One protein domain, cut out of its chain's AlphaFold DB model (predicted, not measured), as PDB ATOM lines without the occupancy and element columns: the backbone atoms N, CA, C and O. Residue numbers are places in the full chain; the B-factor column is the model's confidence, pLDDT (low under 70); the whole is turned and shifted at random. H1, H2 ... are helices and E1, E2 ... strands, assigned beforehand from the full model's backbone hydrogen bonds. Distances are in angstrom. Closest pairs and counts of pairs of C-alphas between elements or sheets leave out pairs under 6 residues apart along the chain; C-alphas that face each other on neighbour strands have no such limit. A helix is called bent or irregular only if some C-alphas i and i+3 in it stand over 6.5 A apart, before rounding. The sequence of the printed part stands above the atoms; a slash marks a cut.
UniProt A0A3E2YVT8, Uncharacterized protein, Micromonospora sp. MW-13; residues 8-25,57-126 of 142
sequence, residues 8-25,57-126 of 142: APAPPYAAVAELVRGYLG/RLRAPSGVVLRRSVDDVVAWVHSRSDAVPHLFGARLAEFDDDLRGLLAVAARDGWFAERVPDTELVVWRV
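This is residues 8 to 25 and 57 to 126 of the 142 residues of an uncharacterized protein of Micromonospora sp. MW-13 (UniProt A0A3E2YVT8). A small head of three helices, with H1 and H2 both packing on H3, has a two-strand arm leading away from one end. The near part of the arm is the strand pair E2 and E3, which follows on to a second pair, E1 and E4, far from the helices, with a turn in the arm between the two pairs. The printed part has 88 residues, with three named helices and four named strands in the order H1, E1, E2, H2, H3, E3, E4; the two sheets, E2 - E3 and E1 - E4, are both antiparallel, and the class is mixed, helices and strands. The whole is loose, with a radius of gyration of the C-alphas of 15.9 A, and flat, spanning 49 by 34 by 17 A.

E2 is residues 65 to 69, 13.4 A long from first to last C-alpha, and E3 is residues 111 to 115, 13.9 A. E1 is residues 57 to 60, and E4 is residues 119 to 125, 19.2 A, ending with C-alpha 125 at (54.912, 159.521, 76.324). H2 is residues 70 to 79, 14.4 A. H3 is residues 89 to 106, 26.3 A, with C-alpha 89 at (45.927, 150.598, 119.278); it is irregular, with C-alphas 90 and 93 7.5 A apart. H1 is residues 13 to 24, 16.0 A, beginning with C-alpha 13 at (34.912, 142.433, 101.870).

E2 and E3 are antiparallel neighbours at 152 degrees, with N 66 and O 114 within hydrogen-bond range at 2.8 A. E1 and E4 are antiparallel at 146 degrees, with N 58 and O 121 at 2.8 A. E1 and E2 are apart, and so are E3 and E4. The closest C-alphas of H2 and E3 are those of Val 70 and Trp 111, 6.5 A apart. H2 and H3 form a helical hairpin and touch, with C-alphas of Val 70 and Leu 103 closest at 6.6 A; they run opposite ways at a steep tilt of 42 degrees, and H3 touches H2 with residues 96 to 104 alone. H3 touches H1 with residues 95 to 102 alone, the closest C-alphas being those of Leu 99 and Val 16, 7.0 A apart; the two run opposite ways at a shallow tilt of 21 degrees. H1 and H2 are near each other. In H1 and H2 every O i to N i+4 pair is within hydrogen-bond range; in H3, 12 of 14 are.

The two C-alphas farthest apart are those of Arg 108 and Val 126, 52.8 A. Residues 26 to 56 are not printed, and C-alphas 25 and 57 are 36.7 A apart across the cut. Of the links that are printed whole, H2 to H3 is short and the others are tight. The mean pLDDT of the printed part is 94.7, and no printed residue is under 70.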
ATOM      1  N   ALA A   8      35.355 128.311  95.949       94.06
ATOM      2  CA  ALA A   8      35.085 128.657  97.341       94.06
ATOM      3  C   ALA A   8      34.353 130.014  97.392       94.06
ATOM      4  O   ALA A   8      34.344 130.735  96.383       94.06
ATOM      5  N   PRO A   9      33.746 130.393  98.532       95.62
ATOM      6  CA  PRO A   9      33.142 131.711  98.695       95.62
ATOM      7  C   PRO A   9      34.150 132.837  98.436       95.62
ATOM      8  O   PRO A   9      35.348 132.692  98.678       95.62
ATOM      9  N   ALA A  10      33.668 133.990  97.978       95.44
ATOM     10  CA  ALA A  10      34.501 135.188  97.943       95.44
ATOM     11  C   ALA A  10      34.712 135.738  99.362       95.44
ATOM     12  O   ALA A  10      33.797 135.625 100.186       95.44
ATOM     13  N   PRO A  11      35.864 136.371  99.659       96.38
ATOM     14  CA  PRO A  11      36.041 137.063 100.929       96.38
ATOM     15  C   PRO A  11      34.916 138.091 101.153       96.38
ATOM     16  O   PRO A  11      34.572 138.831 100.223       96.38
ATOM     17  N   PRO A  12      34.331 138.182 102.364       96.56
ATOM     18  CA  PRO A  12      33.198 139.060 102.653       96.56
ATOM     19  C   PRO A  12      33.637 140.528 102.827       96.56
ATOM     20  O   PRO A  12      33.414 141.142 103.869       96.56
ATOM     21  N   TYR A  13      34.260 141.118 101.801       94.56
ATOM     22  CA  TYR A  13      34.912 142.433 101.870       94.56
ATOM     23  C   TYR A  13      34.002 143.569 102.345       94.56
ATOM     24  O   TYR A  13      34.473 144.475 103.028       94.56
ATOM     25  N   ALA A  14      32.708 143.528 102.017       95.50
ATOM     26  CA  ALA A  14      31.754 144.524 102.500       95.50
ATOM     27  C   ALA A  14      31.587 144.453 104.028       95.50
ATOM     28  O   ALA A  14      31.691 145.474 104.699       95.50
ATOM     29  N   ALA A  15      31.413 143.251 104.581       97.56
ATOM     30  CA  ALA A  15      31.275 143.051 106.021       97.56
ATOM     31  C   ALA A  15      32.583 143.373 106.763       97.56
ATOM     32  O   ALA A  15      32.559 144.036 107.795       97.56
ATOM     33  N   VAL A  16      33.732 143.004 106.187       97.56
ATOM     34  CA  VAL A  16      35.056 143.402 106.699       97.56
ATOM     35  C   VAL A  16      35.207 144.928 106.719       97.56
ATOM     36  O   VAL A  16      35.708 145.488 107.690       97.56
ATOM     37  N   ALA A  17      34.752 145.629 105.675       94.88
ATOM     38  CA  ALA A  17      34.797 147.088 105.632       94.88
ATOM     39  C   ALA A  17      33.880 147.741 106.681       94.88
ATOM     40  O   ALA A  17      34.252 148.768 107.248       94.88
ATOM     41  N   GLU A  18      32.702 147.170 106.957       96.56
ATOM     42  CA  GLU A  18      31.850 147.613 108.071       96.56
ATOM     43  C   GLU A  18      32.505 147.380 109.435       96.56
ATOM     44  O   GLU A  18      32.514 148.294 110.257       96.56
ATOM     45  N   LEU A  19      33.128 146.217 109.650       97.62
ATOM     46  CA  LEU A  19      33.850 145.930 110.890       97.62
ATOM     47  C   LEU A  19      34.967 146.956 111.129       97.62
ATOM     48  O   LEU A  19      35.032 147.572 112.189       97.62
ATOM     49  N   VAL A  20      35.790 147.225 110.111       96.06
ATOM     50  CA  VAL A  20      36.853 148.239 110.194       96.06
ATOM     51  C   VAL A  20      36.288 149.621 110.535       96.06
ATOM     52  O   VAL A  20      36.847 150.311 111.387       96.06
ATOM     53  N   ARG A  21      35.164 150.028 109.929       94.06
ATOM     54  CA  ARG A  21      34.497 151.298 110.266       94.06
ATOM     55  C   ARG A  21      33.987 151.336 111.705       94.06
ATOM     56  O   ARG A  21      34.066 152.391 112.328       94.06
ATOM     57  N   GLY A  22      33.497 150.218 112.237       95.81
ATOM     58  CA  GLY A  22      33.067 150.114 113.633       95.81
ATOM     59  C   GLY A  22      34.202 150.366 114.631       95.81
ATOM     60  O   GLY A  22      33.980 150.971 115.677       95.81
ATOM     61  N   TYR A  23      35.428 149.966 114.287       95.75
ATOM     62  CA  TYR A  23      36.606 150.147 115.139       95.75
ATOM     63  C   TYR A  23      37.322 151.488 114.932       95.75
ATOM     64  O   TYR A  23      37.765 152.097 115.905       95.75
ATOM     65  N   LEU A  24      37.454 151.952 113.684       92.94
ATOM     66  CA  LEU A  24      38.291 153.108 113.326       92.94
ATOM     67  C   LEU A  24      37.498 154.378 112.973       92.94
ATOM     68  O   LEU A  24      38.093 155.443 112.781       92.94
ATOM     69  N   GLY A  25      36.168 154.284 112.907       88.62
ATOM     70  CA  GLY A  25      35.266 155.366 112.521       88.62
ATOM     71  C   GLY A  25      34.980 155.434 111.010       88.62
ATOM     72  O   GLY A  25      35.582 154.719 110.208       88.62
ATOM     73  N   ARG A  57      46.284 152.860  76.582       93.69
ATOM     74  CA  ARG A  57      45.840 151.880  77.580       93.69
ATOM     75  C   ARG A  57      46.174 150.474  77.110       93.69
ATOM     76  O   ARG A  57      45.894 150.119  75.966       93.69
ATOM     77  N   LEU A  58      46.783 149.686  77.983       94.19
ATOM     78  CA  LEU A  58      47.058 148.273  77.765       94.19
ATOM     79  C   LEU A  58      46.429 147.479  78.895       94.19
ATOM     80  O   LEU A  58      46.515 147.867  80.055       94.19
ATOM     81  N   ARG A  59      45.802 146.361  78.548       94.62
ATOM     82  CA  ARG A  59      45.220 145.436  79.512       94.62
ATOM     83  C   ARG A  59      46.069 144.175  79.532       94.62
ATOM     84  O   ARG A  59      46.186 143.505  78.509       94.62
ATOM     85  N   ALA A  60      46.652 143.874  80.684       92.81
ATOM     86  CA  ALA A  60      47.286 142.597  80.954       92.81
ATOM     87  C   ALA A  60      46.257 141.707  81.673       92.81
ATOM     88  O   ALA A  60      45.919 141.998  82.825       92.81
ATOM     89  N   PRO A  61      45.700 140.681  81.000       90.88
ATOM     90  CA  PRO A  61      44.721 139.806  81.623       90.88
ATOM     91  C   PRO A  61      45.368 139.048  82.778       90.88
ATOM     92  O   PRO A  61      46.463 138.510  82.624       90.88
ATOM     93  N   SER A  62      44.695 138.992  83.927       89.62
ATOM     94  CA  SER A  62      45.189 138.163  85.025       89.62
ATOM     95  C   SER A  62      44.866 136.695  84.759       89.62
ATOM     96  O   SER A  62      45.752 135.848  84.777       89.62
ATOM     97  N   GLY A  63      43.587 136.386  84.511       85.38
ATOM     98  CA  GLY A  63      43.099 135.012  84.330       85.38
ATOM     99  C   GLY A  63      43.196 134.122  85.578       85.38
ATOM    100  O   GLY A  63      42.746 132.979  85.544       85.38
ATOM    101  N   VAL A  64      43.740 134.632  86.688       91.12
ATOM    102  CA  VAL A  64      44.014 133.858  87.900       91.12
ATOM    103  C   VAL A  64      42.813 133.876  88.844       91.12
ATOM    104  O   VAL A  64      42.275 134.932  89.190       91.12
ATOM    105  N   VAL A  65      42.423 132.687  89.305       94.00
ATOM    106  CA  VAL A  65      41.615 132.515  90.517       94.00
ATOM    107  C   VAL A  65      42.576 132.232  91.661       94.00
ATOM    108  O   VAL A  65      43.268 131.216  91.655       94.00
ATOM    109  N   LEU A  66      42.632 133.140  92.627       93.56
ATOM    110  CA  LEU A  66      43.451 132.989  93.815       93.56
ATOM    111  C   LEU A  66      42.639 132.314  94.913       93.56
ATOM    112  O   LEU A  66      41.480 132.659  95.132       93.56
ATOM    113  N   ARG A  67      43.274 131.382  95.618       95.94
ATOM    114  CA  ARG A  67      42.755 130.788  96.846       95.94
ATOM    115  C   ARG A  67      43.409 131.486  98.040       95.94
ATOM    116  O   ARG A  67      44.621 131.676  98.038       95.94
ATOM    117  N   ARG A  68      42.606 131.882  99.025       96.69
ATOM    118  CA  ARG A  68      43.015 132.641 100.215       96.69
ATOM    119  C   ARG A  68      42.587 131.885 101.463       96.69
ATOM    120  O   ARG A  68      41.422 131.512 101.572       96.69
ATOM    121  N   SER A  69      43.502 131.664 102.389       97.56
ATOM    122  CA  SER A  69      43.164 131.237 103.746       97.56
ATOM    123  C   SER A  69      42.559 132.398 104.544       97.56
ATOM    124  O   SER A  69      42.638 133.560 104.133       97.56
ATOM    125  N   VAL A  70      41.989 132.101 105.714       97.62
ATOM    126  CA  VAL A  70      41.609 133.128 106.701       97.62
ATOM    127  C   VAL A  70      42.788 134.063 107.002       97.62
ATOM    128  O   VAL A  70      42.611 135.281 106.987       97.62
ATOM    129  N   ASP A  71      43.991 133.518 107.201       97.44
ATOM    130  CA  ASP A  71      45.181 134.317 107.508       97.44
ATOM    131  C   ASP A  71      45.597 135.223 106.343       97.44
ATOM    132  O   ASP A  71      45.979 136.369 106.572       97.44
ATOM    133  N   ASP A  72      45.443 134.774 105.092       97.62
ATOM    134  CA  ASP A  72      45.702 135.625 103.923       97.62
ATOM    135  C   ASP A  72      44.746 136.820 103.866       97.62
ATOM    136  O   ASP A  72      45.145 137.920 103.477       97.62
ATOM    137  N   VAL A  73      43.478 136.617 104.241       97.38
ATOM    138  CA  VAL A  73      42.485 137.697 104.277       97.38
ATOM    139  C   VAL A  73      42.792 138.664 105.421       97.38
ATOM    140  O   VAL A  73      42.768 139.873 105.196       97.38
ATOM    141  N   VAL A  74      43.148 138.171 106.610       97.94
ATOM    142  CA  VAL A  74      43.576 139.014 107.745       97.94
ATOM    143  C   VAL A  74      44.812 139.842 107.374       97.94
ATOM    144  O   VAL A  74      44.819 141.065 107.534       97.94
ATOM    145  N   ALA A  75      45.833 139.211 106.788       97.69
ATOM    146  CA  ALA A  75      47.035 139.897 106.321       97.69
ATOM    147  C   ALA A  75      46.710 140.954 105.252       97.69
ATOM    148  O   ALA A  75      47.226 142.074 105.299       97.69
ATOM    149  N   TRP A  76      45.808 140.639 104.316       96.38
ATOM    150  CA  TRP A  76      45.331 141.601 103.325       96.38
ATOM    151  C   TRP A  76      44.648 142.804 103.983       96.38
ATOM    152  O   TRP A  76      44.952 143.934 103.600       96.38
ATOM    153  N   VAL A  77      43.794 142.607 104.993       97.12
ATOM    154  CA  VAL A  77      43.145 143.716 105.713       97.12
ATOM    155  C   VAL A  77      44.182 144.669 106.303       97.12
ATOM    156  O   VAL A  77      44.088 145.872 106.058       97.12
ATOM    157  N   HIS A  78      45.198 144.143 106.988       96.38
ATOM    158  CA  HIS A  78      46.252 144.947 107.612       96.38
ATOM    159  C   HIS A  78      47.266 145.557 106.646       96.38
ATOM    160  O   HIS A  78      47.990 146.479 107.021       96.38
ATOM    161  N   SER A  79      47.304 145.089 105.397       93.94
ATOM    162  CA  SER A  79      48.109 145.711 104.341       93.94
ATOM    163  C   SER A  79      47.520 147.036 103.848       93.94
ATOM    164  O   SER A  79      48.226 147.855 103.254       93.94
ATOM    165  N   ARG A  80      46.223 147.271 104.082       91.88
ATOM    166  CA  ARG A  80      45.543 148.480 103.621       91.88
ATOM    167  C   ARG A  80      45.901 149.639 104.536       91.88
ATOM    168  O   ARG A  80      45.793 149.539 105.754       91.88
ATOM    169  N   SER A  81      46.263 150.772 103.942       87.50
ATOM    170  CA  SER A  81      46.653 151.981 104.678       87.50
ATOM    171  C   SER A  81      45.579 152.497 105.644       87.50
ATOM    172  O   SER A  81      45.909 153.180 106.610       87.50
ATOM    173  N   ASP A  82      44.309 152.157 105.408       85.94
ATOM    174  CA  ASP A  82      43.160 152.528 106.234       85.94
ATOM    175  C   ASP A  82      42.841 151.521 107.357       85.94
ATOM    176  O   ASP A  82      41.920 151.769 108.130       85.94
ATOM    177  N   ALA A  83      43.585 150.415 107.469       92.94
ATOM    178  CA  ALA A  83      43.390 149.366 108.477       92.94
ATOM    179  C   ALA A  83      44.717 148.736 108.950       92.94
ATOM    180  O   ALA A  83      44.771 147.571 109.350       92.94
ATOM    181  N   VAL A  84      45.811 149.498 108.911       93.50
ATOM    182  CA  VAL A  84      47.103 149.041 109.441       93.50
ATOM    183  C   VAL A  84      47.026 148.805 110.961       93.50
ATOM    184  O   VAL A  84      46.326 149.552 111.651       93.50
ATOM    185  N   PRO A  85      47.766 147.824 111.524       95.31
ATOM    186  CA  PRO A  85      47.563 147.355 112.902       95.31
ATOM    187  C   PRO A  85      47.613 148.449 113.976       95.31
ATOM    188  O   PRO A  85      46.802 148.474 114.899       95.31
ATOM    189  N   HIS A  86      48.526 149.413 113.839       92.00
ATOM    190  CA  HIS A  86      48.702 150.471 114.838       92.00
ATOM    191  C   HIS A  86      47.521 151.452 114.924       92.00
ATOM    192  O   HIS A  86      47.428 152.180 115.910       92.00
ATOM    193  N   LEU A  87      46.612 151.485 113.941       92.62
ATOM    194  CA  LEU A  87      45.404 152.316 114.020       92.62
ATOM    195  C   LEU A  87      44.406 151.803 115.064       92.62
ATOM    196  O   LEU A  87      43.654 152.605 115.612       92.62
ATOM    197  N   PHE A  88      44.415 150.502 115.359       94.31
ATOM    198  CA  PHE A  88      43.525 149.890 116.351       94.31
ATOM    199  C   PHE A  88      44.027 150.076 117.789       94.31
ATOM    200  O   PHE A  88      43.255 149.951 118.741       94.31
ATOM    201  N   GLY A  89      45.314 150.401 117.966       94.69
ATOM    202  CA  GLY A  89      45.927 150.598 119.278       94.69
ATOM    203  C   GLY A  89      45.690 149.403 120.205       94.69
ATOM    204  O   GLY A  89      45.940 148.259 119.835       94.69
ATOM    205  N   ALA A  90      45.166 149.666 121.403       97.12
ATOM    206  CA  ALA A  90      44.866 148.632 122.396       97.12
ATOM    207  C   ALA A  90      43.746 147.658 121.976       97.12
ATOM    208  O   ALA A  90      43.642 146.582 122.556       97.12
ATOM    209  N   ARG A  91      42.928 148.008 120.972       97.62
ATOM    210  CA  ARG A  91      41.812 147.180 120.483       97.62
ATOM    211  C   ARG A  91      42.195 146.245 119.332       97.62
ATOM    212  O   ARG A  91      41.318 145.625 118.748       97.62
ATOM    213  N   LEU A  92      43.482 146.142 118.983       98.00
ATOM    214  CA  LEU A  92      43.930 145.300 117.867       98.00
ATOM    215  C   LEU A  92      43.549 143.823 118.056       98.00
ATOM    216  O   LEU A  92      43.018 143.223 117.136       98.00
ATOM    217  N   ALA A  93      43.777 143.260 119.245       98.19
ATOM    218  CA  ALA A  93      43.450 141.856 119.509       98.19
ATOM    219  C   ALA A  93      41.938 141.582 119.409       98.19
ATOM    220  O   ALA A  93      41.528 140.615 118.782       98.19
ATOM    221  N   GLU A  94      41.117 142.481 119.962       98.62
ATOM    222  CA  GLU A  94      39.650 142.423 119.876       98.62
ATOM    223  C   GLU A  94      39.179 142.458 118.411       98.62
ATOM    224  O   GLU A  94      38.355 141.650 117.992       98.62
ATOM    225  N   PHE A  95      39.762 143.353 117.607       98.44
ATOM    226  CA  PHE A  95      39.479 143.438 116.177       98.44
ATOM    227  C   PHE A  95      39.867 142.158 115.423       98.44
ATOM    228  O   PHE A  95      39.098 141.703 114.575       98.44
ATOM    229  N   ASP A  96      41.036 141.582 115.711       98.44
ATOM    230  CA  ASP A  96      41.505 140.357 115.058       98.44
ATOM    231  C   ASP A  96      40.598 139.164 115.375       98.44
ATOM    232  O   ASP A  96      40.281 138.377 114.477       98.44
ATOM    233  N   ASP A  97      40.136 139.052 116.622       98.56
ATOM    234  CA  ASP A  97      39.194 138.015 117.047       98.56
ATOM    235  C   ASP A  97      37.842 138.167 116.335       98.56
ATOM    236  O   ASP A  97      37.340 137.204 115.742       98.56
ATOM    237  N   ASP A  98      37.288 139.381 116.299       98.69
ATOM    238  CA  ASP A  98      36.041 139.675 115.586       98.69
ATOM    239  C   ASP A  98      36.167 139.415 114.079       98.69
ATOM    240  O   ASP A  98      35.266 138.841 113.455       98.69
ATOM    241  N   LEU A  99      37.293 139.803 113.471       98.50
ATOM    242  CA  LEU A  99      37.563 139.577 112.053       98.50
ATOM    243  C   LEU A  99      37.636 138.080 111.747       98.50
ATOM    244  O   LEU A  99      37.026 137.614 110.783       98.50
ATOM    245  N   ARG A 100      38.340 137.303 112.572       98.25
ATOM    246  CA  ARG A 100      38.427 135.844 112.420       98.25
ATOM    247  C   ARG A 100      37.074 135.174 112.628       98.25
ATOM    248  O   ARG A 100      36.724 134.288 111.847       98.25
ATOM    249  N   GLY A 101      36.287 135.626 113.604       98.00
ATOM    250  CA  GLY A 101      34.915 135.167 113.821       98.00
ATOM    251  C   GLY A 101      34.023 135.417 112.603       98.00
ATOM    252  O   GLY A 101      33.349 134.505 112.121       98.00
ATOM    253  N   LEU A 102      34.087 136.624 112.035       98.06
ATOM    254  CA  LEU A 102      33.370 136.995 110.814       98.06
ATOM    255  C   LEU A 102      33.758 136.104 109.624       98.06
ATOM    256  O   LEU A 102      32.888 135.645 108.880       98.06
ATOM    257  N   LEU A 103      35.052 135.827 109.442       97.75
ATOM    258  CA  LEU A 103      35.541 134.981 108.351       97.75
ATOM    259  C   LEU A 103      35.143 133.508 108.533       97.75
ATOM    260  O   LEU A 103      34.751 132.865 107.558       97.75
ATOM    261  N   ALA A 104      35.163 132.990 109.764       95.94
ATOM    262  CA  ALA A 104      34.750 131.619 110.069       95.94
ATOM    263  C   ALA A 104      33.258 131.368 109.781       95.94
ATOM    264  O   ALA A 104      32.876 130.278 109.351       95.94
ATOM    265  N   VAL A 105      32.406 132.384 109.968       95.81
ATOM    266  CA  VAL A 105      30.988 132.318 109.579       95.81
ATOM    267  C   VAL A 105      30.832 132.262 108.055       95.81
ATOM    268  O   VAL A 105      29.962 131.546 107.556       95.81
ATOM    269  N   ALA A 106      31.672 132.990 107.315       94.75
ATOM    270  CA  ALA A 106      31.583 133.099 105.860       94.75
ATOM    271  C   ALA A 106      32.135 131.875 105.105       94.75
ATOM    272  O   ALA A 106      31.590 131.515 104.060       94.75
ATOM    273  N   ALA A 107      33.188 131.229 105.615       93.19
ATOM    274  CA  ALA A 107      33.780 130.033 105.016       93.19
ATOM    275  C   ALA A 107      34.125 128.984 106.082       93.19
ATOM    276  O   ALA A 107      35.114 129.096 106.806       93.19
ATOM    277  N   ARG A 108      33.312 127.922 106.142       85.50
ATOM    278  CA  ARG A 108      33.426 126.832 107.131       85.50
ATOM    279  C   ARG A 108      34.725 126.034 107.018       85.50
ATOM    280  O   ARG A 108      35.192 125.503 108.018       85.50
ATOM    281  N   ASP A 109      35.277 125.920 105.815       92.44
ATOM    282  CA  ASP A 109      36.530 125.216 105.534       92.44
ATOM    283  C   ASP A 109      37.764 126.130 105.643       92.44
ATOM    284  O   ASP A 109      38.888 125.669 105.443       92.44
ATOM    285  N   GLY A 110      37.565 127.412 105.971       95.94
ATOM    286  CA  GLY A 110      38.629 128.398 106.135       95.94
ATOM    287  C   GLY A 110      39.241 128.894 104.824       95.94
ATOM    288  O   GLY A 110      40.302 129.525 104.859       95.94
ATOM    289  N   TRP A 111      38.604 128.625 103.679       97.75
ATOM    290  CA  TRP A 111      39.112 129.017 102.369       97.75
ATOM    291  C   TRP A 111      38.161 129.943 101.625       97.75
ATOM    292  O   TRP A 111      36.952 129.745 101.563       97.75
ATOM    293  N   PHE A 112      38.759 130.924 100.966       97.44
ATOM    294  CA  PHE A 112      38.095 131.818 100.041       97.44
ATOM    295  C   PHE A 112      38.729 131.716  98.663       97.44
ATOM    296  O   PHE A 112      39.880 131.292  98.509       97.44
ATOM    297  N   ALA A 113      37.987 132.143  97.652       96.62
ATOM    298  CA  ALA A 113      38.501 132.301  96.308       96.62
ATOM    299  C   ALA A 113      38.120 133.664  95.738       96.62
ATOM    300  O   ALA A 113      37.038 134.183  95.991       96.62
ATOM    301  N   GLU A 114      38.997 134.250  94.934       94.38
ATOM    302  CA  GLU A 114      38.706 135.486  94.215       94.38
ATOM    303  C   GLU A 114      39.377 135.481  92.844       94.38
ATOM    304  O   GLU A 114      40.463 134.931  92.663       94.38
ATOM    305  N   ARG A 115      38.731 136.098  91.853       93.00
ATOM    306  CA  ARG A 115      39.392 136.387  90.576       93.00
ATOM    307  C   ARG A 115      40.224 137.640  90.738       93.00
ATOM    308  O   ARG A 115      39.680 138.699  91.045       93.00
ATOM    309  N   VAL A 116      41.516 137.514  90.480       90.00
ATOM    310  CA  VAL A 116      42.418 138.661  90.419       90.00
ATOM    311  C   VAL A 116      41.993 139.522  89.220       90.00
ATOM    312  O   VAL A 116      41.720 138.978  88.145       90.00
ATOM    313  N   PRO A 117      41.845 140.848  89.388       88.06
ATOM    314  CA  PRO A 117      41.426 141.708  88.295       88.06
ATOM    315  C   PRO A 117      42.572 141.851  87.292       88.06
ATOM    316  O   PRO A 117      43.744 141.766  87.654       88.06
ATOM    317  N   ASP A 118      42.234 142.099  86.031       92.00
ATOM    318  CA  ASP A 118      43.242 142.448  85.033       92.00
ATOM    319  C   ASP A 118      43.986 143.720  85.439       92.00
ATOM    320  O   ASP A 118      43.395 144.660  85.981       92.00
ATOM    321  N   THR A 119      45.266 143.779  85.098       93.25
ATOM    322  CA  THR A 119      46.076 144.973  85.309       93.25
ATOM    323  C   THR A 119      45.920 145.898  84.111       93.25
ATOM    324  O   THR A 119      46.237 145.529  82.977       93.25
ATOM    325  N   GLU A 120      45.442 147.120  84.348       94.12
ATOM    326  CA  GLU A 120      45.476 148.183  83.346       94.12
ATOM    327  C   GLU A 120      46.782 148.974  83.475       94.12
ATOM    328  O   GLU A 120      47.142 149.455  84.545       94.12
ATOM    329  N   LEU A 121      47.488 149.114  82.358       92.56
ATOM    330  CA  LEU A 121      48.670 149.947  82.210       92.56
ATOM    331  C   LEU A 121      48.272 151.173  81.389       92.56
ATOM    332  O   LEU A 121      47.826 151.049  80.245       92.56
ATOM    333  N   VAL A 122      48.455 152.361  81.957       93.19
ATOM    334  CA  VAL A 122      48.182 153.636  81.287       93.19
ATOM    335  C   VAL A 122      49.521 154.272  80.919       93.19
ATOM    336  O   VAL A 122      50.236 154.780  81.775       93.19
ATOM    337  N   VAL A 123      49.890 154.199  79.640       92.69
ATOM    338  CA  VAL A 123      51.203 154.639  79.153       92.69
ATOM    339  C   VAL A 123      51.106 156.035  78.546       92.69
ATOM    340  O   VAL A 123      50.407 156.243  77.550       92.69
ATOM    341  N   TRP A 124      51.869 156.963  79.114       93.75
ATOM    342  CA  TRP A 124      52.068 158.326  78.624       93.75
ATOM    343  C   TRP A 124      53.473 158.471  78.038       93.75
ATOM    344  O   TRP A 124      54.409 157.812  78.488       93.75
ATOM    345  N   ARG A 125      53.633 159.308  77.014       91.88
ATOM    346  CA  ARG A 125      54.912 159.521  76.324       91.88
ATOM    347  C   ARG A 125      55.346 160.970  76.431       91.88
ATOM    348  O   ARG A 125      54.519 161.866  76.317       91.88
ATOM    349  N   VAL A 126      56.647 161.189  76.565       89.12
ATOM    350  CA  VAL A 126      57.243 162.519  76.424       89.12
ATOM    351  C   VAL A 126      57.577 162.746  74.943       89.12
ATOM    352  O   VAL A 126      58.246 161.893  74.343       89.12
TER     353      VAL A 126